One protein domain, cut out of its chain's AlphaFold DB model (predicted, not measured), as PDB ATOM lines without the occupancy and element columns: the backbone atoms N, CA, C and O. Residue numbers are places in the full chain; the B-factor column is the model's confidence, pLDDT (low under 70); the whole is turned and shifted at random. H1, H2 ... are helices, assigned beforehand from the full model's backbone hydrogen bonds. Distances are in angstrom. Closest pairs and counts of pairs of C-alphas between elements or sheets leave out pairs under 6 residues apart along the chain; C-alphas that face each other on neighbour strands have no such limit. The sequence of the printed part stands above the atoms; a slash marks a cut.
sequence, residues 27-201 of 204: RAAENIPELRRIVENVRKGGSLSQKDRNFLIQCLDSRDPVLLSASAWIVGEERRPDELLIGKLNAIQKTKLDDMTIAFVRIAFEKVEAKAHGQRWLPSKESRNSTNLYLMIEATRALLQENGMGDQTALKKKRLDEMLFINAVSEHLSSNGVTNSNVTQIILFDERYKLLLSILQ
ATOM      1  N   ARG A  27      55.984  23.109 -28.951       69.56
ATOM      2  CA  ARG A  27      54.919  23.049 -29.965       69.56
ATOM      3  C   ARG A  27      53.517  23.133 -29.368       69.56
ATOM      4  O   ARG A  27      52.606  23.654 -30.002       69.56
ATOM      5  N   ALA A  28      53.322  22.634 -28.151       72.00
ATOM      6  CA  ALA A  28      52.050  22.779 -27.455       72.00
ATOM      7  C   ALA A  28      51.824  24.231 -27.002       72.00
ATOM      8  O   ALA A  28      50.690  24.713 -27.031       72.00
ATOM      9  N   ALA A  29      52.900  24.957 -26.682       79.06
ATOM     10  CA  ALA A  29      52.840  26.370 -26.308       79.06
ATOM     11  C   ALA A  29      52.226  27.264 -27.397       79.06
ATOM     12  O   ALA A  29      51.483  28.194 -27.086       79.06
ATOM     13  N   GLU A  30      52.497  26.963 -28.668       84.44
ATOM     14  CA  GLU A  30      52.000  27.729 -29.820       84.44
ATOM     15  C   GLU A  30      50.466  27.707 -29.926       84.44
ATOM     16  O   GLU A  30      49.862  28.643 -30.448       84.44
ATOM     17  N   ASN A  31      49.820  26.681 -29.365       86.88
ATOM     18  CA  ASN A  31      48.367  26.498 -29.403       86.88
ATOM     19  C   ASN A  31      47.630  27.234 -28.266       86.88
ATOM     20  O   ASN A  31      46.403  27.355 -28.288       86.88
ATOM     21  N   ILE A  32      48.355  27.760 -27.273       87.25
ATOM     22  CA  ILE A  32      47.772  28.425 -26.098       87.25
ATOM     23  C   ILE A  32      46.931  29.662 -26.446       87.25
ATOM     24  O   ILE A  32      45.832  29.787 -25.896       87.25
ATOM     25  N   PRO A  33      47.385  30.593 -27.309       88.62
ATOM     26  CA  PRO A  33      46.605  31.789 -27.618       88.62
ATOM     27  C   PRO A  33      45.245  31.454 -28.242       88.62
ATOM     28  O   PRO A  33      44.236  32.069 -27.892       88.62
ATOM     29  N   GLU A  34      45.200  30.440 -29.108       92.12
ATOM     30  CA  GLU A  34      43.962  29.991 -29.747       92.12
ATOM     31  C   GLU A  34      43.014  29.340 -28.729       92.12
ATOM     32  O   GLU A  34      41.828  29.668 -28.706       92.12
ATOM     33  N   LEU A  35      43.529  28.508 -27.811       91.50
ATOM     34  CA  LEU A  35      42.731  27.967 -26.704       91.50
ATOM     35  C   LEU A  35      42.135  29.076 -25.831       91.50
ATOM     36  O   LEU A  35      40.941  29.043 -25.546       91.50
ATOM     37  N   ARG A  36      42.929  30.086 -25.449       91.38
ATOM     38  CA  ARG A  36      42.442  31.229 -24.653       91.38
ATOM     39  C   ARG A  36      41.311  31.967 -25.364       91.38
ATOM     40  O   ARG A  36      40.283  32.249 -24.751       91.38
ATOM     41  N   ARG A  37      41.458  32.217 -26.670       93.94
ATOM     42  CA  ARG A  37      40.411  32.839 -27.493       93.94
ATOM     43  C   ARG A  37      39.116  32.017 -27.478       93.94
ATOM     44  O   ARG A  37      38.031  32.590 -27.360       93.94
ATOM     45  N   ILE A  38      39.210  30.692 -27.597       93.62
ATOM     46  CA  ILE A  38      38.041  29.799 -27.577       93.62
ATOM     47  C   ILE A  38      37.388  29.780 -26.188       93.62
ATOM     48  O   ILE A  38      36.168  29.911 -26.097       93.62
ATOM     49  N   VAL A  39      38.178  29.686 -25.113       91.75
ATOM     50  CA  VAL A  39      37.686  29.754 -23.724       91.75
ATOM     51  C   VAL A  39      36.888  31.035 -23.493       91.75
ATOM     52  O   VAL A  39      35.765  30.983 -22.988       91.75
ATOM     53  N   GLU A  40      37.425  32.188 -23.898       89.88
ATOM     54  CA  GLU A  40      36.725  33.467 -23.771       89.88
ATOM     55  C   GLU A  40      35.395  33.485 -24.530       89.88
ATOM     56  O   GLU A  40      34.397  33.993 -24.014       89.88
ATOM     57  N   ASN A  41      35.373  32.934 -25.747       89.69
ATOM     58  CA  ASN A  41      34.166  32.852 -26.560       89.69
ATOM     59  C   ASN A  41      33.087  31.998 -25.873       89.69
ATOM     60  O   ASN A  41      31.950  32.444 -25.721       89.69
ATOM     61  N   VAL A  42      33.456  30.808 -25.389       89.81
ATOM     62  CA  VAL A  42      32.535  29.888 -24.703       89.81
ATOM     63  C   VAL A  42      31.990  30.502 -23.415       89.81
ATOM     64  O   VAL A  42      30.781  30.468 -23.186       89.81
ATOM     65  N   ARG A  43      32.836  31.166 -22.617       85.19
ATOM     66  CA  ARG A  43      32.412  31.869 -21.391       85.19
ATOM     67  C   ARG A  43      31.424  32.999 -21.656       85.19
ATOM     68  O   ARG A  43      30.462  33.167 -20.911       85.19
ATOM     69  N   LYS A  44      31.629  33.757 -22.736       86.06
ATOM     70  CA  LYS A  44      30.689  34.797 -23.192       86.06
ATOM     71  C   LYS A  44      29.407  34.206 -23.790       86.06
ATOM     72  O   LYS A  44      28.500  34.948 -24.158       86.06
ATOM     73  N   GLY A  45      29.299  32.878 -23.864       81.69
ATOM     74  CA  GLY A  45      28.135  32.184 -24.389       81.69
ATOM     75  C   GLY A  45      28.089  32.091 -25.907       81.69
ATOM     76  O   GLY A  45      27.023  31.791 -26.452       81.69
ATOM     77  N   GLY A  46      29.206  32.376 -26.574       85.19
ATOM     78  CA  GLY A  46      29.352  32.228 -28.010       85.19
ATOM     79  C   GLY A  46      29.349  30.760 -28.429       85.19
ATOM     80  O   GLY A  46      29.640  29.857 -27.646       85.19
ATOM     81  N   SER A  47      28.986  30.521 -29.685       87.25
ATOM     82  CA  SER A  47      29.077  29.194 -30.296       87.25
ATOM     83  C   SER A  47      30.462  28.975 -30.892       87.25
ATOM     84  O   SER A  47      31.092  29.918 -31.375       87.25
ATOM     85  N   LEU A  48      30.916  27.723 -30.886       92.12
ATOM     86  CA  LEU A  48      32.159  27.337 -31.542       92.12
ATOM     87  C   LEU A  48      32.019  27.484 -33.061       92.12
ATOM     88  O   LEU A  48      31.011  27.080 -33.653       92.12
ATOM     89  N   SER A  49      33.032  28.060 -33.704       93.50
ATOM     90  CA  SER A  49      33.142  28.055 -35.164       93.50
ATOM     91  C   SER A  49      33.582  26.673 -35.673       93.50
ATOM     92  O   SER A  49      34.088  25.853 -34.906       93.50
ATOM     93  N   GLN A  50      33.439  26.389 -36.973       93.25
ATOM     94  CA  GLN A  50      33.985  25.142 -37.531       93.25
ATOM     95  C   GLN A  50      35.510  25.056 -37.370       93.25
ATOM     96  O   GLN A  50      36.050  23.976 -37.136       93.25
ATOM     97  N   LYS A  51      36.205  26.197 -37.454       94.69
ATOM     98  CA  LYS A  51      37.646  26.276 -37.197       94.69
ATOM     99  C   LYS A  51      37.960  25.900 -35.747       94.69
ATOM    100  O   LYS A  51      38.879  25.120 -35.521       94.69
ATOM    101  N   ASP A  52      37.165  26.396 -34.796       95.31
ATOM    102  CA  ASP A  52      37.329  26.108 -33.365       95.31
ATOM    103  C   ASP A  52      37.149  24.611 -33.105       95.31
ATOM    104  O   ASP A  52      37.991  23.997 -32.461       95.31
ATOM    105  N   ARG A  53      36.099  24.002 -33.675       94.31
ATOM    106  CA  ARG A  53      35.855  22.555 -33.580       94.31
ATOM    107  C   ARG A  53      37.039  21.750 -34.103       94.31
ATOM    108  O   ARG A  53      37.544  20.882 -33.400       94.31
ATOM    109  N   ASN A  54      37.511  22.063 -35.310       94.56
ATOM    110  CA  ASN A  54      38.639  21.362 -35.926       94.56
ATOM    111  C   ASN A  54      39.907  21.449 -35.068       94.56
ATOM    112  O   ASN A  54      40.612  20.456 -34.903       94.56
ATOM    113  N   PHE A  55      40.170  22.622 -34.496       95.06
ATOM    114  CA  PHE A  55      41.289  22.831 -33.588       95.06
ATOM    115  C   PHE A  55      41.132  22.040 -32.279       95.06
ATOM    116  O   PHE A  55      42.066  21.368 -31.848       95.06
ATOM    117  N   LEU A  56      39.943  22.039 -31.670       95.06
ATOM    118  CA  LEU A  56      39.678  21.270 -30.449       95.06
ATOM    119  C   LEU A  56      39.824  19.764 -30.670       95.06
ATOM    120  O   LEU A  56      40.366  19.084 -29.806       95.06
ATOM    121  N   ILE A  57      39.414  19.241 -31.830       94.50
ATOM    122  CA  ILE A  57      39.640  17.832 -32.190       94.50
ATOM    123  C   ILE A  57      41.139  17.510 -32.183       94.50
ATOM    124  O   ILE A  57      41.541  16.514 -31.591       94.50
ATOM    125  N   GLN A  58      41.965  18.361 -32.802       92.94
ATOM    126  CA  GLN A  58      43.420  18.173 -32.821       92.94
ATOM    127  C   GLN A  58      44.007  18.192 -31.408       92.94
ATOM    128  O   GLN A  58      44.876  17.384 -31.088       92.94
ATOM    129  N   CYS A  59      43.511  19.079 -30.545       92.81
ATOM    130  CA  CYS A  59      43.947  19.153 -29.157       92.81
ATOM    131  C   CYS A  59      43.469  17.958 -28.311       92.81
ATOM    132  O   CYS A  59      44.214  17.515 -27.443       92.81
ATOM    133  N   LEU A  60      42.284  17.397 -28.573       92.38
ATOM    134  CA  LEU A  60      41.797  16.170 -27.921       92.38
ATOM    135  C   LEU A  60      42.577  14.922 -28.365       92.38
ATOM    136  O   LEU A  60      42.771  14.010 -27.566       92.38
ATOM    137  N   ASP A  61      43.048  14.895 -29.615       90.06
ATOM    138  CA  ASP A  61      43.925  13.839 -30.139       90.06
ATOM    139  C   ASP A  61      45.404  14.037 -29.717       90.06
ATOM    140  O   ASP A  61      46.255  13.172 -29.960       90.06
ATOM    141  N   SER A  62      45.732  15.170 -29.082       86.81
ATOM    142  CA  SER A  62      47.081  15.479 -28.607       86.81
ATOM    143  C   SER A  62      47.493  14.586 -27.438       86.81
ATOM    144  O   SER A  62      46.687  14.177 -26.606       86.81
ATOM    145  N   ARG A  63      48.800  14.329 -27.330       85.06
ATOM    146  CA  ARG A  63      49.402  13.701 -26.143       85.06
ATOM    147  C   ARG A  63      49.787  14.715 -25.069       85.06
ATOM    148  O   ARG A  63      50.251  14.303 -24.010       85.06
ATOM    149  N   ASP A  64      49.649  16.010 -25.353       89.19
ATOM    150  CA  ASP A  64      49.945  17.064 -24.390       89.19
ATOM    151  C   ASP A  64      48.811  17.173 -23.349       89.19
ATOM    152  O   ASP A  64      47.669  17.470 -23.719       89.19
ATOM    153  N   PRO A  65      49.107  16.962 -22.050       89.75
ATOM    154  CA  PRO A  65      48.106  17.004 -20.985       89.75
ATOM    155  C   PRO A  65      47.354  18.330 -20.878       89.75
ATOM    156  O   PRO A  65      46.171  18.341 -20.542       89.75
ATOM    157  N   VAL A  66      48.020  19.456 -21.150       91.00
ATOM    158  CA  VAL A  66      47.432  20.793 -21.001       91.00
ATOM    159  C   VAL A  66      46.455  21.058 -22.139       91.00
ATOM    160  O   VAL A  66      45.325  21.472 -21.882       91.00
ATOM    161  N   LEU A  67      46.852  20.765 -23.383       92.50
ATOM    162  CA  LEU A  67      45.974  20.926 -24.547       92.50
ATOM    163  C   LEU A  67      44.733  20.039 -24.450       92.50
ATOM    164  O   LEU A  67      43.619  20.514 -24.698       92.50
ATOM    165  N   LEU A  68      44.914  18.778 -24.054       93.88
ATOM    166  CA  LEU A  68      43.810  17.836 -23.899       93.88
ATOM    167  C   LEU A  68      42.873  18.288 -22.775       93.88
ATOM    168  O   LEU A  68      41.665  18.376 -22.987       93.88
ATOM    169  N   SER A  69      43.414  18.642 -21.604       94.56
ATOM    170  CA  SER A  69      42.611  19.071 -20.449       94.56
ATOM    171  C   SER A  69      41.830  20.355 -20.724       94.56
ATOM    172  O   SER A  69      40.642  20.429 -20.410       94.56
ATOM    173  N   ALA A  70      42.458  21.353 -21.357       94.50
ATOM    174  CA  ALA A  70      41.787  22.596 -21.737       94.50
ATOM    175  C   ALA A  70      40.661  22.333 -22.744       94.50
ATOM    176  O   ALA A  70      39.566  22.877 -22.617       94.50
ATOM    177  N   SER A  71      40.903  21.457 -23.720       95.44
ATOM    178  CA  SER A  71      39.898  21.109 -24.728       95.44
ATOM    179  C   SER A  71      38.745  20.314 -24.128       95.44
ATOM    180  O   SER A  71      37.592  20.616 -24.417       95.44
ATOM    181  N   ALA A  72      39.026  19.363 -23.235       95.69
ATOM    182  CA  ALA A  72      38.000  18.646 -22.486       95.69
ATOM    183  C   ALA A  72      37.133  19.615 -21.669       95.69
ATOM    184  O   ALA A  72      35.907  19.546 -21.739       95.69
ATOM    185  N   TRP A  73      37.749  20.572 -20.967       95.00
ATOM    186  CA  TRP A  73      37.017  21.617 -20.249       95.00
ATOM    187  C   TRP A  73      36.085  22.404 -21.180       95.00
ATOM    188  O   TRP A  73      34.911  22.571 -20.859       95.00
ATOM    189  N   ILE A  74      36.575  22.821 -22.354       94.75
ATOM    190  CA  ILE A  74      35.789  23.564 -23.354       94.75
ATOM    191  C   ILE A  74      34.570  22.755 -23.817       94.75
ATOM    192  O   ILE A  74      33.464  23.296 -23.849       94.75
ATOM    193  N   VAL A  75      34.744  21.462 -24.119       94.50
ATOM    194  CA  VAL A  75      33.635  20.557 -24.480       94.50
ATOM    195  C   VAL A  75      32.616  20.466 -23.344       94.50
ATOM    196  O   VAL A  75      31.412  20.563 -23.569       94.50
ATOM    197  N   GLY A  76      33.095  20.345 -22.104       92.00
ATOM    198  CA  GLY A  76      32.252  20.343 -20.913       92.00
ATOM    199  C   GLY A  76      31.477  21.646 -20.703       92.00
ATOM    200  O   GLY A  76      30.396  21.616 -20.123       92.00
ATOM    201  N   GLU A  77      31.970  22.787 -21.187       91.56
ATOM    202  CA  GLU A  77      31.363  24.113 -21.014       91.56
ATOM    203  C   GLU A  77      30.435  24.534 -22.157       91.56
ATOM    204  O   GLU A  77      29.538  25.351 -21.943       91.56
ATOM    205  N   GLU A  78      30.536  23.921 -23.336       89.38
ATOM    206  CA  GLU A  78      29.727  24.301 -24.496       89.38
ATOM    207  C   GLU A  78      28.214  24.238 -24.210       89.38
ATOM    208  O   GLU A  78      27.685  23.242 -23.716       89.38
ATOM    209  N   ARG A  79      27.481  25.317 -24.514       83.31
ATOM    210  CA  ARG A  79      26.035  25.406 -24.232       83.31
ATOM    211  C   ARG A  79      25.208  24.365 -24.980       83.31
ATOM    212  O   ARG A  79      24.191  23.918 -24.462       83.31
ATOM    213  N   ARG A  80      25.602  24.048 -26.213       82.56
ATOM    214  CA  ARG A  80      24.942  23.049 -27.049       82.56
ATOM    215  C   ARG A  80      25.873  21.847 -27.165       82.56
ATOM    216  O   ARG A  80      27.034  22.066 -27.484       82.56
ATOM    217  N   PRO A  81      25.392  20.621 -26.912       81.88
ATOM    218  CA  PRO A  81      26.196  19.425 -27.118       81.88
ATOM    219  C   PRO A  81      26.651  19.325 -28.580       81.88
ATOM    220  O   PRO A  81      25.817  19.311 -29.485       81.88
ATOM    221  N   ASP A  82      27.960  19.252 -28.807       87.69
ATOM    222  CA  ASP A  82      28.541  18.891 -30.099       87.69
ATOM    223  C   ASP A  82      28.858  17.390 -30.097       87.69
ATOM    224  O   ASP A  82      29.787  16.929 -29.429       87.69
ATOM    225  N   GLU A  83      28.055  16.612 -30.825       89.69
ATOM    226  CA  GLU A  83      28.160  15.148 -30.864       89.69
ATOM    227  C   GLU A  83      29.540  14.664 -31.317       89.69
ATOM    228  O   GLU A  83      30.022  13.632 -30.848       89.69
ATOM    229  N   LEU A  84      30.204  15.415 -32.199       91.56
ATOM    230  CA  LEU A  84      31.512  15.043 -32.712       91.56
ATOM    231  C   LEU A  84      32.587  15.241 -31.640       91.56
ATOM    232  O   LEU A  84      33.418  14.353 -31.432       91.56
ATOM    233  N   LEU A  85      32.561  16.372 -30.931       92.31
ATOM    234  CA  LEU A  85      33.484  16.627 -29.822       92.31
ATOM    235  C   LEU A  85      33.241  15.672 -28.645       92.31
ATOM    236  O   LEU A  85      34.198  15.173 -28.052       92.31
ATOM    237  N   ILE A  86      31.981  15.350 -28.353       92.19
ATOM    238  CA  ILE A  86      31.612  14.354 -27.337       92.19
ATOM    239  C   ILE A  86      32.093  12.958 -27.751       92.19
ATOM    240  O   ILE A  86      32.671  12.236 -26.939       92.19
ATOM    241  N   GLY A  87      31.919  12.581 -29.021       91.31
ATOM    242  CA  GLY A  87      32.437  11.330 -29.572       91.31
ATOM    243  C   GLY A  87      33.958  11.226 -29.445       91.31
ATOM    244  O   GLY A  87      34.479  10.187 -29.041       91.31
ATOM    245  N   LYS A  88      34.674  12.327 -29.704       91.69
ATOM    246  CA  LYS A  88      36.126  12.416 -29.504       91.69
ATOM    247  C   LYS A  88      36.524  12.273 -28.040       91.69
ATOM    248  O   LYS A  88      37.429  11.500 -27.747       91.69
ATOM    249  N   LEU A  89      35.819  12.943 -27.130       89.88
ATOM    250  CA  LEU A  89      36.052  12.823 -25.691       89.88
ATOM    251  C   LEU A  89      35.851  11.371 -25.212       89.88
ATOM    252  O   LEU A  89      36.691  10.841 -24.485       89.88
ATOM    253  N   ASN A  90      34.791  10.697 -25.677       88.31
ATOM    254  CA  ASN A  90      34.491   9.285 -25.387       88.31
ATOM    255  C   ASN A  90      35.572   8.312 -25.876       88.31
ATOM    256  O   ASN A  90      35.787   7.270 -25.259       88.31
ATOM    257  N   ALA A  91      36.262   8.643 -26.967       88.56
ATOM    258  CA  ALA A  91      37.306   7.798 -27.540       88.56
ATOM    259  C   ALA A  91      38.637   7.842 -26.760       88.56
ATOM    260  O   ALA A  91      39.538   7.043 -27.037       88.56
ATOM    261  N   ILE A  92      38.786   8.746 -25.784       86.62
ATOM    262  CA  ILE A  92      40.029   8.896 -25.021       86.62
ATOM    263  C   ILE A  92      40.231   7.694 -24.083       86.62
ATOM    264  O   ILE A  92      39.466   7.445 -23.148       86.62
ATOM    265  N   GLN A  93      41.329   6.958 -24.286       76.44
ATOM    266  CA  GLN A  93      41.716   5.827 -23.437       76.44
ATOM    267  C   GLN A  93      42.299   6.310 -22.101       76.44
ATOM    268  O   GLN A  93      43.471   6.677 -22.020       76.44
ATOM    269  N   LYS A  94      41.496   6.245 -21.030       68.75
ATOM    270  CA  LYS A  94      41.859   6.721 -19.678       68.75
ATOM    271  C   LYS A  94      43.134   6.094 -19.093       68.75
ATOM    272  O   LYS A  94      43.812   6.737 -18.306       68.75
ATOM    273  N   THR A  95      43.495   4.875 -19.492       64.56
ATOM    274  CA  THR A  95      44.654   4.135 -18.954       64.56
ATOM    275  C   THR A  95      46.017   4.720 -19.332       64.56
ATOM    276  O   THR A  95      47.027   4.298 -18.775       64.56
ATOM    277  N   LYS A  96      46.071   5.670 -20.273       75.62
ATOM    278  CA  LYS A  96      47.315   6.318 -20.733       75.62
ATOM    279  C   LYS A  96      47.436   7.779 -20.301       75.62
ATOM    280  O   LYS A  96      48.374   8.453 -20.721       75.62
ATOM    281  N   LEU A  97      46.473   8.273 -19.529       84.44
ATOM    282  CA  LEU A  97      46.384   9.675 -19.148       84.44
ATOM    283  C   LEU A  97      47.016   9.898 -17.775       84.44
ATOM    284  O   LEU A  97      46.977   9.022 -16.914       84.44
ATOM    285  N   ASP A  98      47.579  11.083 -17.572       87.38
ATOM    286  CA  ASP A  98      47.976  11.549 -16.249       87.38
ATOM    287  C   ASP A  98      46.760  12.033 -15.439       87.38
ATOM    288  O   ASP A  98      45.695  12.319 -15.993       87.38
ATOM    289  N   ASP A  99      46.925  12.151 -14.119       85.50
ATOM    290  CA  ASP A  99      45.824  12.455 -13.200       85.50
ATOM    291  C   ASP A  99      45.106  13.775 -13.514       85.50
ATOM    292  O   ASP A  99      43.878  13.826 -13.425       85.50
ATOM    293  N   MET A 100      45.824  14.826 -13.927       89.12
ATOM    294  CA  MET A 100      45.195  16.098 -14.301       89.12
ATOM    295  C   MET A 100      44.260  15.883 -15.492       89.12
ATOM    296  O   MET A 100      43.079  16.222 -15.437       89.12
ATOM    297  N   THR A 101      44.758  15.229 -16.537       91.50
ATOM    298  CA  THR A 101      43.967  14.929 -17.729       91.50
ATOM    299  C   THR A 101      42.751  14.057 -17.412       91.50
ATOM    300  O   THR A 101      41.645  14.345 -17.872       91.50
ATOM    301  N   ILE A 102      42.913  13.032 -16.566       91.31
ATOM    302  CA  ILE A 102      41.800  12.190 -16.101       91.31
ATOM    303  C   ILE A 102      40.723  13.034 -15.410       91.31
ATOM    304  O   ILE A 102      39.534  12.832 -15.672       91.31
ATOM    305  N   ALA A 103      41.120  13.975 -14.553       90.88
ATOM    306  CA  ALA A 103      40.192  14.836 -13.829       90.88
ATOM    307  C   ALA A 103      39.370  15.714 -14.778       90.88
ATOM    308  O   ALA A 103      38.140  15.690 -14.720       90.88
ATOM    309  N   PHE A 104      40.025  16.438 -15.687       93.50
ATOM    310  CA  PHE A 104      39.339  17.358 -16.600       93.50
ATOM    311  C   PHE A 104      38.450  16.633 -17.613       93.50
ATOM    312  O   PHE A 104      37.338  17.087 -17.880       93.50
ATOM    313  N   VAL A 105      38.872  15.467 -18.109       93.56
ATOM    314  CA  VAL A 105      38.022  14.610 -18.950       93.56
ATOM    315  C   VAL A 105      36.798  14.125 -18.174       93.56
ATOM    316  O   VAL A 105      35.683  14.158 -18.691       93.56
ATOM    317  N   ARG A 106      36.967  13.701 -16.915       92.94
ATOM    318  CA  ARG A 106      35.846  13.244 -16.082       92.94
ATOM    319  C   ARG A 106      34.853  14.367 -15.782       92.94
ATOM    320  O   ARG A 106      33.657  14.152 -15.932       92.94
ATOM    321  N   ILE A 107      35.335  15.556 -15.427       93.44
ATOM    322  CA  ILE A 107      34.491  16.740 -15.205       93.44
ATOM    323  C   ILE A 107      33.720  17.099 -16.475       93.44
ATOM    324  O   ILE A 107      32.529  17.391 -16.408       93.44
ATOM    325  N   ALA A 108      34.378  17.057 -17.634       94.50
ATOM    326  CA  ALA A 108      33.729  17.324 -18.910       94.50
ATOM    327  C   ALA A 108      32.572  16.354 -19.176       94.50
ATOM    328  O   ALA A 108      31.484  16.800 -19.538       94.50
ATOM    329  N   PHE A 109      32.763  15.056 -18.918       92.69
ATOM    330  CA  PHE A 109      31.684  14.072 -19.026       92.69
ATOM    331  C   PHE A 109      30.521  14.360 -18.083       92.69
ATOM    332  O   PHE A 109      29.384  14.396 -18.542       92.69
ATOM    333  N   GLU A 110      30.791  14.620 -16.800       93.06
ATOM    334  CA  GLU A 110      29.724  14.931 -15.842       93.06
ATOM    335  C   GLU A 110      28.934  16.184 -16.256       93.06
ATOM    336  O   GLU A 110      27.714  16.236 -16.098       93.06
ATOM    337  N   LYS A 111      29.604  17.194 -16.827       93.12
ATOM    338  CA  LYS A 111      28.941  18.398 -17.345       93.12
ATOM    339  C   LYS A 111      28.078  18.109 -18.569       93.12
ATOM    340  O   LYS A 111      26.967  18.629 -18.661       93.12
ATOM    341  N   VAL A 112      28.577  17.303 -19.505       92.31
ATOM    342  CA  VAL A 112      27.823  16.889 -20.697       92.31
ATOM    343  C   VAL A 112      26.589  16.077 -20.294       92.31
ATOM    344  O   VAL A 112      25.498  16.349 -20.789       92.31
ATOM    345  N   GLU A 113      26.734  15.139 -19.359       91.25
ATOM    346  CA  GLU A 113      25.638  14.317 -18.838       91.25
ATOM    347  C   GLU A 113      24.579  15.173 -18.130       91.25
ATOM    348  O   GLU A 113      23.396  15.095 -18.462       91.25
ATOM    349  N   ALA A 114      24.991  16.075 -17.233       90.00
ATOM    350  CA  ALA A 114      24.068  16.997 -16.572       90.00
ATOM    351  C   ALA A 114      23.262  17.825 -17.590       90.00
ATOM    352  O   ALA A 114      22.041  17.931 -17.475       90.00
ATOM    353  N   LYS A 115      23.919  18.339 -18.641       90.44
ATOM    354  CA  LYS A 115      23.250  19.077 -19.726       90.44
ATOM    355  C   LYS A 115      22.276  18.211 -20.515       90.44
ATOM    356  O   LYS A 115      21.191  18.691 -20.834       90.44
ATOM    357  N   ALA A 116      22.626  16.959 -20.808       87.88
ATOM    358  CA  ALA A 116      21.731  16.020 -21.483       87.88
ATOM    359  C   ALA A 116      20.440  15.780 -20.679       87.88
ATOM    360  O   ALA A 116      19.371  15.599 -21.258       87.88
ATOM    361  N   HIS A 117      20.519  15.867 -19.348       88.12
ATOM    362  CA  HIS A 117      19.369  15.801 -18.445       88.12
ATOM    363  C   HIS A 117      18.701  17.159 -18.162       88.12
ATOM    364  O   HIS A 117      17.772  17.223 -17.358       88.12
ATOM    365  N   GLY A 118      19.146  18.250 -18.795       86.19
ATOM    366  CA  GLY A 118      18.624  19.599 -18.552       86.19
ATOM    367  C   GLY A 118      18.952  20.145 -17.156       86.19
ATOM    368  O   GLY A 118      18.270  21.043 -16.667       86.19
ATOM    369  N   GLN A 119      19.973  19.595 -16.501       86.81
ATOM    370  CA  GLN A 119      20.385  19.942 -15.148       86.81
ATOM    371  C   GLN A 119      21.653  20.797 -15.158       86.81
ATOM    372  O   GLN A 119      22.502  20.712 -16.050       86.81
ATOM    373  N   ARG A 120      21.808  21.618 -14.117       83.94
ATOM    374  CA  ARG A 120      23.092  22.249 -13.817       83.94
ATOM    375  C   ARG A 120      24.046  21.179 -13.295       83.94
ATOM    376  O   ARG A 120      23.659  20.364 -12.462       83.94
ATOM    377  N   TRP A 121      25.290  21.196 -13.766       89.06
ATOM    378  CA  TRP A 121      26.303  20.283 -13.251       89.06
ATOM    379  C   TRP A 121      26.592  20.561 -11.777       89.06
ATOM    380  O   TRP A 121      26.894  21.693 -11.396       89.06
ATOM    381  N   LEU A 122      26.546  19.497 -10.980       87.06
ATOM    382  CA  LEU A 122      27.074  19.444  -9.628       87.06
ATOM    383  C   LEU A 122      28.047  18.261  -9.548       87.06
ATOM    384  O   LEU A 122      27.722  17.188 -10.061       87.06
ATOM    385  N   PRO A 123      29.210  18.417  -8.892       85.25
ATOM    386  CA  PRO A 123      30.176  17.332  -8.777       85.25
ATOM    387  C   PRO A 123      29.579  16.086  -8.114       85.25
ATOM    388  O   PRO A 123      28.991  16.154  -7.025       85.25
ATOM    389  N   SER A 124      29.778  14.923  -8.740       85.12
ATOM    390  CA  SER A 124      29.285  13.647  -8.210       85.12
ATOM    391  C   SER A 124      29.911  13.299  -6.847       85.12
ATOM    392  O   SER A 124      30.965  13.807  -6.456       85.12
ATOM    393  N   LYS A 125      29.273  12.408  -6.067       79.50
ATOM    394  CA  LYS A 125      29.870  11.892  -4.812       79.50
ATOM    395  C   LYS A 125      31.216  11.203  -5.072       79.50
ATOM    396  O   LYS A 125      32.128  11.320  -4.264       79.50
ATOM    397  N   GLU A 126      31.340  10.528  -6.210       80.94
ATOM    398  CA  GLU A 126      32.572   9.855  -6.618       80.94
ATOM    399  C   GLU A 126      33.700  10.839  -6.930       80.94
ATOM    400  O   GLU A 126      34.831  10.612  -6.513       80.94
ATOM    401  N   SER A 127      33.402  11.948  -7.611       79.06
ATOM    402  CA  SER A 127      34.396  12.989  -7.897       79.06
ATOM    403  C   SER A 127      34.859  13.708  -6.628       79.06
ATOM    404  O   SER A 127      36.042  14.007  -6.487       79.06
ATOM    405  N   ARG A 128      33.956  13.899  -5.659       75.50
ATOM    406  CA  ARG A 128      34.275  14.490  -4.347       75.50
ATOM    407  C   ARG A 128      35.136  13.594  -3.458       75.50
ATOM    408  O   ARG A 128      35.942  14.106  -2.695       75.50
ATOM    409  N   ASN A 129      34.977  12.277  -3.570       71.56
ATOM    410  CA  ASN A 129      35.706  11.287  -2.771       71.56
ATOM    411  C   ASN A 129      36.806  10.585  -3.583       71.56
ATOM    412  O   ASN A 129      37.195   9.459  -3.267       71.56
ATOM    413  N   SER A 130      37.257  11.204  -4.676       76.06
ATOM    414  CA  SER A 130      38.248  10.608  -5.561       76.06
ATOM    415  C   SER A 130      39.633  10.597  -4.922       76.06
ATOM    416  O   SER A 130      40.018  11.530  -4.224       76.06
ATOM    417  N   THR A 131      40.432   9.579  -5.240       75.12
ATOM    418  CA  THR A 131      41.877   9.595  -4.976       75.12
ATOM    419  C   THR A 131      42.633  10.522  -5.932       75.12
ATOM    420  O   THR A 131      43.789  10.853  -5.679       75.12
ATOM    421  N   ASN A 132      41.991  10.965  -7.019       80.50
ATOM    422  CA  ASN A 132      42.543  11.947  -7.940       80.50
ATOM    423  C   ASN A 132      42.407  13.358  -7.353       80.50
ATOM    424  O   ASN A 132      41.313  13.923  -7.268       80.50
ATOM    425  N   LEU A 133      43.547  13.933  -6.984       76.38
ATOM    426  CA  LEU A 133      43.622  15.213  -6.293       76.38
ATOM    427  C   LEU A 133      43.102  16.393  -7.135       76.38
ATOM    428  O   LEU A 133      42.414  17.259  -6.599       76.38
ATOM    429  N   TYR A 134      43.362  16.412  -8.447       83.19
ATOM    430  CA  TYR A 134      42.867  17.463  -9.345       83.19
ATOM    431  C   TYR A 134      41.342  17.461  -9.423       83.19
ATOM    432  O   TYR A 134      40.705  18.508  -9.325       83.19
ATOM    433  N   LEU A 135      40.750  16.270  -9.543       83.75
ATOM    434  CA  LEU A 135      39.301  16.103  -9.598       83.75
ATOM    435  C   LEU A 135      38.635  16.591  -8.314       83.75
ATOM    436  O   LEU A 135      37.612  17.269  -8.357       83.75
ATOM    437  N   MET A 136      39.249  16.269  -7.181       76.88
ATOM    438  CA  MET A 136      38.768  16.657  -5.867       76.88
ATOM    439  C   MET A 136      38.808  18.184  -5.678       76.88
ATOM    440  O   MET A 136      37.821  18.769  -5.239       76.88
ATOM    441  N   ILE A 137      39.900  18.844  -6.087       77.56
ATOM    442  CA  ILE A 137      40.042  20.310  -6.040       77.56
ATOM    443  C   ILE A 137      38.987  21.006  -6.898       77.56
ATOM    444  O   ILE A 137      38.311  21.920  -6.423       77.56
ATOM    445  N   GLU A 138      38.829  20.586  -8.153       83.38
ATOM    446  CA  GLU A 138      37.857  21.193  -9.067       83.38
ATOM    447  C   GLU A 138      36.412  20.935  -8.614       83.38
ATOM    448  O   GLU A 138      35.565  21.827  -8.692       83.38
ATOM    449  N   ALA A 139      36.127  19.751  -8.059       82.62
ATOM    450  CA  ALA A 139      34.839  19.455  -7.440       82.62
ATOM    451  C   ALA A 139      34.558  20.392  -6.252       82.62
ATOM    452  O   ALA A 139      33.480  20.980  -6.163       82.62
ATOM    453  N   THR A 140      35.526  20.597  -5.356       74.31
ATOM    454  CA  THR A 140      35.381  21.556  -4.252       74.31
ATOM    455  C   THR A 140      35.203  22.987  -4.768       74.31
ATOM    456  O   THR A 140      34.321  23.698  -4.283       74.31
ATOM    457  N   ARG A 141      35.965  23.408  -5.788       76.94
ATOM    458  CA  ARG A 141      35.833  24.737  -6.412       76.94
ATOM    459  C   ARG A 141      34.417  24.969  -6.941       76.94
ATOM    460  O   ARG A 141      33.838  26.017  -6.662       76.94
ATOM    461  N   ALA A 142      33.850  23.993  -7.644       80.12
ATOM    462  CA  ALA A 142      32.494  24.077  -8.176       80.12
ATOM    463  C   ALA A 142      31.434  24.221  -7.066       80.12
ATOM    464  O   ALA A 142      30.552  25.071  -7.168       80.12
ATOM    465  N   LEU A 143      31.550  23.467  -5.966       75.94
ATOM    466  CA  LEU A 143      30.627  23.585  -4.823       75.94
ATOM    467  C   LEU A 143      30.695  24.958  -4.142       75.94
ATOM    468  O   LEU A 143      29.668  25.508  -3.745       75.94
ATOM    469  N   LEU A 144      31.897  25.522  -4.002       71.69
ATOM    470  CA  LEU A 144      32.079  26.851  -3.412       71.69
ATOM    471  C   LEU A 144      31.460  27.957  -4.275       71.69
ATOM    472  O   LEU A 144      30.941  28.934  -3.736       71.69
ATOM    473  N   GLN A 145      31.496  27.804  -5.603       72.31
ATOM    474  CA  GLN A 145      30.834  28.724  -6.531       72.31
ATOM    475  C   GLN A 145      29.302  28.617  -6.464       72.31
ATOM    476  O   GLN A 145      28.620  29.626  -6.633       72.31
ATOM    477  N   GLU A 146      28.759  27.427  -6.189       69.31
ATOM    478  CA  GLU A 146      27.315  27.192  -6.059       69.31
ATOM    479  C   GLU A 146      26.726  27.814  -4.780       69.31
ATOM    480  O   GLU A 146      25.679  28.454  -4.822       69.31
ATOM    481  N   ASN A 147      27.417  27.672  -3.642       57.78
ATOM    482  CA  ASN A 147      26.896  28.004  -2.306       57.78
ATOM    483  C   ASN A 147      26.915  29.503  -1.937       57.78
ATOM    484  O   ASN A 147      26.819  29.855  -0.763       57.78
ATOM    485  N   GLY A 148      27.040  30.416  -2.901       51.53
ATOM    486  CA  GLY A 148      26.809  31.840  -2.637       51.53
ATOM    487  C   GLY A 148      27.905  32.584  -1.861       51.53
ATOM    488  O   GLY A 148      27.733  33.769  -1.595       51.53
ATOM    489  N   MET A 149      29.101  32.014  -1.648       48.00
ATOM    490  CA  MET A 149      30.332  32.818  -1.443       48.00
ATOM    491  C   MET A 149      30.791  33.511  -2.753       48.00
ATOM    492  O   MET A 149      31.972  33.782  -2.976       48.00
ATOM    493  N   GLY A 150      29.836  33.750  -3.653       43.62
ATOM    494  CA  GLY A 150      29.970  34.237  -5.014       43.62
ATOM    495  C   GLY A 150      29.630  35.714  -5.134       43.62
ATOM    496  O   GLY A 150      28.962  36.106  -6.087       43.62
ATOM    497  N   ASP A 151      30.116  36.551  -4.216       39.00
ATOM    498  CA  ASP A 151      30.355  37.931  -4.617       39.00
ATOM    499  C   ASP A 151      31.534  37.885  -5.600       39.00
ATOM    500  O   ASP A 151      32.689  37.653  -5.229       39.00
ATOM    501  N   GLN A 152      31.239  38.010  -6.894       43.16
ATOM    502  CA  GLN A 152      32.247  38.008  -7.958       43.16
ATOM    503  C   GLN A 152      33.310  39.097  -7.730       43.16
ATOM    504  O   GLN A 152      34.419  38.994  -8.250       43.16
ATOM    505  N   THR A 153      33.008  40.098  -6.900       39.75
ATOM    506  CA  THR A 153      33.935  41.126  -6.415       39.75
ATOM    507  C   THR A 153      34.933  40.577  -5.392       39.75
ATOM    508  O   THR A 153      36.109  40.934  -5.439       39.75
ATOM    509  N   ALA A 154      34.516  39.656  -4.517       39.31
ATOM    510  CA  ALA A 154      35.403  38.966  -3.585       39.31
ATOM    511  C   ALA A 154      36.335  38.004  -4.328       39.31
ATOM    512  O   ALA A 154      37.530  38.020  -4.065       39.31
ATOM    513  N   LEU A 155      35.834  37.259  -5.324       37.97
ATOM    514  CA  LEU A 155      36.662  36.418  -6.206       37.97
ATOM    515  C   LEU A 155      37.616  37.237  -7.094       37.97
ATOM    516  O   LEU A 155      38.779  36.871  -7.212       37.97
ATOM    517  N   LYS A 156      37.192  38.390  -7.631       38.34
ATOM    518  CA  LYS A 156      38.091  39.328  -8.337       38.34
ATOM    519  C   LYS A 156      39.128  39.987  -7.417       38.34
ATOM    520  O   LYS A 156      40.180  40.407  -7.889       38.34
ATOM    521  N   LYS A 157      38.866  40.048  -6.105       37.59
ATOM    522  CA  LYS A 157      39.812  40.492  -5.067       37.59
ATOM    523  C   LYS A 157      40.601  39.325  -4.437       37.59
ATOM    524  O   LYS A 157      41.391  39.559  -3.525       37.59
ATOM    525  N   LYS A 158      40.472  38.083  -4.934       40.09
ATOM    526  CA  LYS A 158      41.249  36.902  -4.489       40.09
ATOM    527  C   LYS A 158      42.632  36.823  -5.148       40.09
ATOM    528  O   LYS A 158      43.042  35.780  -5.637       40.09
ATOM    529  N   ARG A 159      43.396  37.916  -5.105       43.25
ATOM    530  CA  ARG A 159      44.868  37.807  -5.146       43.25
ATOM    531  C   ARG A 159      45.456  37.505  -3.766       43.25
ATOM    532  O   ARG A 159      46.607  37.102  -3.692       43.25
ATOM    533  N   LEU A 160      44.683  37.690  -2.690       37.28
ATOM    534  CA  LEU A 160      45.179  37.532  -1.322       37.28
ATOM    535  C   LEU A 160      45.165  36.090  -0.808       37.28
ATOM    536  O   LEU A 160      45.746  35.829   0.234       37.28
ATOM    537  N   ASP A 161      44.532  35.150  -1.508       45.81
ATOM    538  CA  ASP A 161      44.135  33.923  -0.833       45.81
ATOM    539  C   ASP A 161      44.093  32.690  -1.726       45.81
ATOM    540  O   ASP A 161      43.184  31.859  -1.679       45.81
ATOM    541  N   GLU A 162      45.172  32.518  -2.486       47.59
ATOM    542  CA  GLU A 162      45.637  31.165  -2.782       47.59
ATOM    543  C   GLU A 162      45.687  30.375  -1.462       47.59
ATOM    544  O   GLU A 162      45.141  29.285  -1.403       47.59
ATOM    545  N   MET A 163      46.144  30.993  -0.360       46.84
ATOM    546  CA  MET A 163      46.056  30.452   1.001       46.84
ATOM    547  C   MET A 163      44.631  30.153   1.501       46.84
ATOM    548  O   MET A 163      44.446  29.036   1.960       46.84
ATOM    549  N   LEU A 164      43.605  31.021   1.418       49.47
ATOM    550  CA  LEU A 164      42.240  30.597   1.812       49.47
ATOM    551  C   LEU A 164      41.642  29.561   0.862       49.47
ATOM    552  O   LEU A 164      40.843  28.758   1.319       49.47
ATOM    553  N   PHE A 165      41.975  29.541  -0.432       55.56
ATOM    554  CA  PHE A 165      41.520  28.453  -1.306       55.56
ATOM    555  C   PHE A 165      42.193  27.136  -0.915       55.56
ATOM    556  O   PHE A 165      41.513  26.132  -0.744       55.56
ATOM    557  N   ILE A 166      43.506  27.160  -0.685       55.59
ATOM    558  CA  ILE A 166      44.302  26.058  -0.138       55.59
ATOM    559  C   ILE A 166      43.748  25.608   1.208       55.59
ATOM    560  O   ILE A 166      43.615  24.411   1.414       55.59
ATOM    561  N   ASN A 167      43.402  26.535   2.100       55.00
ATOM    562  CA  ASN A 167      42.876  26.246   3.429       55.00
ATOM    563  C   ASN A 167      41.447  25.724   3.340       55.00
ATOM    564  O   ASN A 167      41.160  24.736   3.982       55.00
ATOM    565  N   ALA A 168      40.576  26.288   2.502       56.88
ATOM    566  CA  ALA A 168      39.208  25.805   2.313       56.88
ATOM    567  C   ALA A 168      39.180  24.423   1.648       56.88
ATOM    568  O   ALA A 168      38.411  23.555   2.053       56.88
ATOM    569  N   VAL A 169      40.045  24.195   0.654       59.28
ATOM    570  CA  VAL A 169      40.276  22.868   0.079       59.28
ATOM    571  C   VAL A 169      40.826  21.957   1.171       59.28
ATOM    572  O   VAL A 169      40.206  20.949   1.470       59.28
ATOM    573  N   SER A 170      41.912  22.322   1.849       58.44
ATOM    574  CA  SER A 170      42.538  21.514   2.904       58.44
ATOM    575  C   SER A 170      41.579  21.187   4.052       58.44
ATOM    576  O   SER A 170      41.562  20.051   4.510       58.44
ATOM    577  N   GLU A 171      40.762  22.132   4.509       60.12
ATOM    578  CA  GLU A 171      39.725  21.954   5.529       60.12
ATOM    579  C   GLU A 171      38.632  21.011   5.029       60.12
ATOM    580  O   GLU A 171      38.277  20.069   5.736       60.12
ATOM    581  N   HIS A 172      38.148  21.188   3.797       59.44
ATOM    582  CA  HIS A 172      37.141  20.302   3.214       59.44
ATOM    583  C   HIS A 172      37.676  18.869   3.045       59.44
ATOM    584  O   HIS A 172      37.006  17.902   3.410       59.44
ATOM    585  N   LEU A 173      38.918  18.725   2.579       59.22
ATOM    586  CA  LEU A 173      39.613  17.445   2.445       59.22
ATOM    587  C   LEU A 173      39.872  16.780   3.801       59.22
ATOM    588  O   LEU A 173      39.621  15.584   3.959       59.22
ATOM    589  N   SER A 174      40.291  17.562   4.796       57.84
ATOM    590  CA  SER A 174      40.504  17.088   6.167       57.84
ATOM    591  C   SER A 174      39.193  16.638   6.808       57.84
ATOM    592  O   SER A 174      39.158  15.603   7.469       57.84
ATOM    593  N   SER A 175      38.096  17.364   6.563       57.28
ATOM    594  CA  SER A 175      36.762  17.021   7.070       57.28
ATOM    595  C   SER A 175      36.219  15.703   6.496       57.28
ATOM    596  O   SER A 175      35.451  15.014   7.164       57.28
ATOM    597  N   ASN A 176      36.692  15.302   5.310       54.31
ATOM    598  CA  ASN A 176      36.377  14.025   4.664       54.31
ATOM    599  C   ASN A 176      37.395  12.906   4.973       54.31
ATOM    600  O   ASN A 176      37.361  11.854   4.336       54.31
ATOM    601  N   GLY A 177      38.302  13.104   5.941       52.41
ATOM    602  CA  GLY A 177      39.264  12.084   6.380       52.41
ATOM    603  C   GLY A 177      40.489  11.911   5.475       52.41
ATOM    604  O   GLY A 177      41.265  10.980   5.680       52.41
ATOM    605  N   VAL A 178      40.698  12.801   4.497       55.19
ATOM    606  CA  VAL A 178      41.897  12.819   3.646       55.19
ATOM    607  C   VAL A 178      42.957  13.676   4.337       55.19
ATOM    608  O   VAL A 178      43.202  14.830   3.994       55.19
ATOM    609  N   THR A 179      43.565  13.128   5.386       46.00
ATOM    610  CA  THR A 179      44.677  13.767   6.088       46.00
ATOM    611  C   THR A 179      45.950  13.654   5.257       46.00
ATOM    612  O   THR A 179      46.597  12.612   5.240       46.00
ATOM    613  N   ASN A 180      46.338  14.733   4.574       50.12
ATOM    614  CA  ASN A 180      47.750  15.100   4.465       50.12
ATOM    615  C   ASN A 180      47.927  16.504   3.882       50.12
ATOM    616  O   ASN A 180      47.635  16.757   2.715       50.12
ATOM    617  N   SER A 181      48.549  17.371   4.674       47.25
ATOM    618  CA  SER A 181      49.050  18.710   4.331       47.25
ATOM    619  C   SER A 181      49.937  18.744   3.067       47.25
ATOM    620  O   SER A 181      50.183  19.810   2.509       47.25
ATOM    621  N   ASN A 182      50.395  17.578   2.591       49.03
ATOM    622  CA  ASN A 182      51.189  17.394   1.373       49.03
ATOM    623  C   ASN A 182      50.377  17.453   0.068       49.03
ATOM    624  O   ASN A 182      50.939  17.795  -0.969       49.03
ATOM    625  N   VAL A 183      49.077  17.138   0.087       51.34
ATOM    626  CA  VAL A 183      48.227  17.108  -1.123       51.34
ATOM    627  C   VAL A 183      48.182  18.473  -1.803       51.34
ATOM    628  O   VAL A 183      48.329  18.585  -3.020       51.34
ATOM    629  N   THR A 184      48.040  19.521  -0.998       51.06
ATOM    630  CA  THR A 184      47.903  20.884  -1.496       51.06
ATOM    631  C   THR A 184      49.232  21.443  -1.998       51.06
ATOM    632  O   THR A 184      49.257  22.124  -3.019       51.06
ATOM    633  N   GLN A 185      50.353  21.082  -1.359       48.91
ATOM    634  CA  GLN A 185      51.692  21.443  -1.836       48.91
ATOM    635  C   GLN A 185      52.007  20.808  -3.197       48.91
ATOM    636  O   GLN A 185      52.495  21.502  -4.080       48.91
ATOM    637  N   ILE A 186      51.679  19.530  -3.417       51.03
ATOM    638  CA  ILE A 186      52.006  18.821  -4.670       51.03
ATOM    639  C   ILE A 186      51.368  19.490  -5.899       51.03
ATOM    640  O   ILE A 186      52.016  19.601  -6.938       51.03
ATOM    641  N   ILE A 187      50.136  19.992  -5.780       52.88
ATOM    642  CA  ILE A 187      49.422  20.635  -6.895       52.88
ATOM    643  C   ILE A 187      49.824  22.106  -7.073       52.88
ATOM    644  O   ILE A 187      49.924  22.577  -8.205       52.88
ATOM    645  N   LEU A 188      50.151  22.816  -5.986       53.09
ATOM    646  CA  LEU A 188      50.711  24.177  -6.043       53.09
ATOM    647  C   LEU A 188      52.062  24.256  -6.763       53.09
ATOM    648  O   LEU A 188      52.489  25.347  -7.135       53.09
ATOM    649  N   PHE A 189      52.737  23.127  -6.978       56.81
ATOM    650  CA  PHE A 189      53.989  23.055  -7.731       56.81
ATOM    651  C   PHE A 189      53.862  22.289  -9.065       56.81
ATOM    652  O   PHE A 189      54.885  22.068  -9.714       56.81
ATOM    653  N   ASP A 190      52.653  21.908  -9.516       74.75
ATOM    654  CA  ASP A 190      52.468  21.394 -10.887       74.75
ATOM    655  C   ASP A 190      52.294  22.562 -11.871       74.75
ATOM    656  O   ASP A 190      51.225  23.160 -12.019       74.75
ATOM    657  N   GLU A 191      53.378  22.880 -12.576       75.94
ATOM    658  CA  GLU A 191      53.425  23.937 -13.589       75.94
ATOM    659  C   GLU A 191      52.444  23.714 -14.751       75.94
ATOM    660  O   GLU A 191      51.940  24.683 -15.321       75.94
ATOM    661  N   ARG A 192      52.102  22.463 -15.092       83.81
ATOM    662  CA  ARG A 192      51.119  22.170 -16.152       83.81
ATOM    663  C   ARG A 192      49.711  22.510 -15.692       83.81
ATOM    664  O   ARG A 192      48.935  23.048 -16.478       83.81
ATOM    665  N   TYR A 193      49.400  22.257 -14.423       83.25
ATOM    666  CA  TYR A 193      48.118  22.643 -13.845       83.25
ATOM    667  C   TYR A 193      48.001  24.165 -13.721       83.25
ATOM    668  O   TYR A 193      47.009  24.733 -14.172       83.25
ATOM    669  N   LYS A 194      49.043  24.863 -13.244       80.69
ATOM    670  CA  LYS A 194      49.073  26.341 -13.264       80.69
ATOM    671  C   LYS A 194      48.872  26.899 -14.667       80.69
ATOM    672  O   LYS A 194      48.100  27.837 -14.871       80.69
ATOM    673  N   LEU A 195      49.559  26.317 -15.647       83.38
ATOM    674  CA  LEU A 195      49.443  26.731 -17.034       83.38
ATOM    675  C   LEU A 195      48.030  26.509 -17.569       83.38
ATOM    676  O   LEU A 195      47.465  27.433 -18.155       83.38
ATOM    677  N   LEU A 196      47.442  25.338 -17.325       87.88
ATOM    678  CA  LEU A 196      46.056  25.040 -17.670       87.88
ATOM    679  C   LEU A 196      45.115  26.096 -17.090       87.88
ATOM    680  O   LEU A 196      44.352  26.713 -17.828       87.88
ATOM    681  N   LEU A 197      45.223  26.390 -15.800       85.19
ATOM    682  CA  LEU A 197      44.373  27.383 -15.151       85.19
ATOM    683  C   LEU A 197      44.599  28.804 -15.692       85.19
ATOM    684  O   LEU A 197      43.660  29.599 -15.765       85.19
ATOM    685  N   SER A 198      45.817  29.125 -16.139       81.19
ATOM    686  CA  SER A 198      46.111  30.383 -16.835       81.19
ATOM    687  C   SER A 198      45.415  30.479 -18.200       81.19
ATOM    688  O   SER A 198      44.986  31.563 -18.593       81.19
ATOM    689  N   ILE A 199      45.289  29.358 -18.925       86.19
ATOM    690  CA  ILE A 199      44.555  29.266 -20.199       86.19
ATOM    691  C   ILE A 199      43.068  29.427 -19.937       86.19
ATOM    692  O   ILE A 199      42.394  30.200 -20.615       86.19
ATOM    693  N   LEU A 200      42.584  28.739 -18.906       85.19
ATOM    694  CA  LEU A 200      41.220  28.860 -18.432       85.19
ATOM    695  C   LEU A 200      40.961  30.226 -17.786       85.19
ATOM    696  O   LEU A 200      39.841  30.469 -17.378       85.19
ATOM    697  N   GLN A 201      41.935  31.142 -17.697       70.88
ATOM    698  CA  GLN A 201      41.777  32.460 -17.067       70.88
ATOM    699  C   GLN A 201      41.114  32.366 -15.684       70.88
ATOM    700  O   GLN A 201      40.206  33.130 -15.360       70.88
TER     701      GLN A 201
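What this domain is: This is residues 27 to 201 of the 204 residues of an uncharacterized protein of Lentisphaerae bacterium (UniProt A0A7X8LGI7). What would one see first in this model? H3 sits in the middle of a cluster of helices, with H1 and H5 on two sides of it running nearly the same way, H2 and H11 also packing on it, and H4 side by side with H2. Past H5 comes a smaller, looser lobe round H7, with H6 packed on it, H9 and H10 near it, and residues 147 to 154 and 156 to 161 sticking out; H11 then comes back to the cluster. What is it made of, and how large is it? The printed part has 175 residues with eleven named helices, H1 to H11 in order along the chain, and no named strand, so that its class is all helix. It is compact, with a radius of gyration of the C-alphas of 16.0 A, and rounded, spanning 44 by 35 by 33 A.

How they stand to each other: How do the first helices stand? H1, residues 32 to 43, touches H3, residues 65 to 77, at a shallow tilt of 16 degrees, the same way, with the closest C-alphas those of Val 39 and Ile 74, 6.5 A apart. H2, residues 50 to 60, touches residues 67 to 72 of H3 at a steep tilt of 48 degrees, opposite ways; the closest C-alphas are those of Leu 60 and Leu 68, 4.8 A apart. H4, residues 83 to 90, touches H2 at a shallow tilt of 8 degrees, the same way, closest at the C-alphas of Ile 57 and Leu 85, 6.7 A apart. Which helix touches the most others? H3 is the hub, touching H1, H2, H4, H5, residues 99 to 116, and H11, residues 191 to 199; with H4 it only just does so, with 3 pairs of C-alphas within 8 A. H5 touches H3 with 27 such pairs at a shallow tilt of 13 degrees, the same way, and the closest C-alphas, those of Gly 76 and Ala 108, are 3.9 A apart. H11 touches residues 65 to 70 of H3 at a tilt of 37 degrees, only just steep, closest at the C-alphas of Val 66 and Leu 196, 5.6 A apart. What comes after H5? H7, residues 133 to 146, touches residues 99 to 107 of H5 with its residues 133 to 135 alone, at a steep tilt of 39 degrees; the closest C-alphas are those of Ala 103 and Leu 135, 4.5 A apart. H6, residues 125 to 128, touches H7, closest at the C-alphas of Arg 128 and Met 136, 5.2 A apart. H9, residues 162 to 175, and H10, residues 182 to 188, each only just touch H7, with 3 pairs of C-alphas within 8 A, about perpendicular to it at 78 and 76 degrees; the closest C-alphas are those of Ile 137 and Val 169, 6.6 A apart, and of Leu 133 and Val 183, 7.2 A apart. What of the last helix and the backbones? H8, residues 152 to 156, touches no helix. Every O i to N i+4 pair is within hydrogen-bond range in H1, H2, H3, H4, H5, H7, H8, H9 and H11, against 2 of 3 in H10, while H6 is too short for such a pair.

Where its parts are: Where do the helices begin and end? H1 begins at C-alpha 32, (47.772, 28.425, -26.098), and H11 ends at C-alpha 199, (44.555, 29.266, -20.199). How long are they? From first to last C-alpha H5 measures 25.7 A, H7 20.2 A, H9 19.4 A, H3 18.2 A, H1 16.4 A and H2 15.3 A. H11, H4, H10, H8 and H6 measure 12.3, 10.2, 10.1, 6.0 and 5.1 A.

The domain as a whole: How far does it reach? The two C-alphas farthest apart, those of Gln 50 and Thr 179, are 46.3 A apart. Is it unbroken and well predicted? The printed part has no cut, and no link between its helices is long. The mean pLDDT of the printed part is 77.4, and it is under 70 at residue 27, residues 94 to 95 and residues 146 to 189.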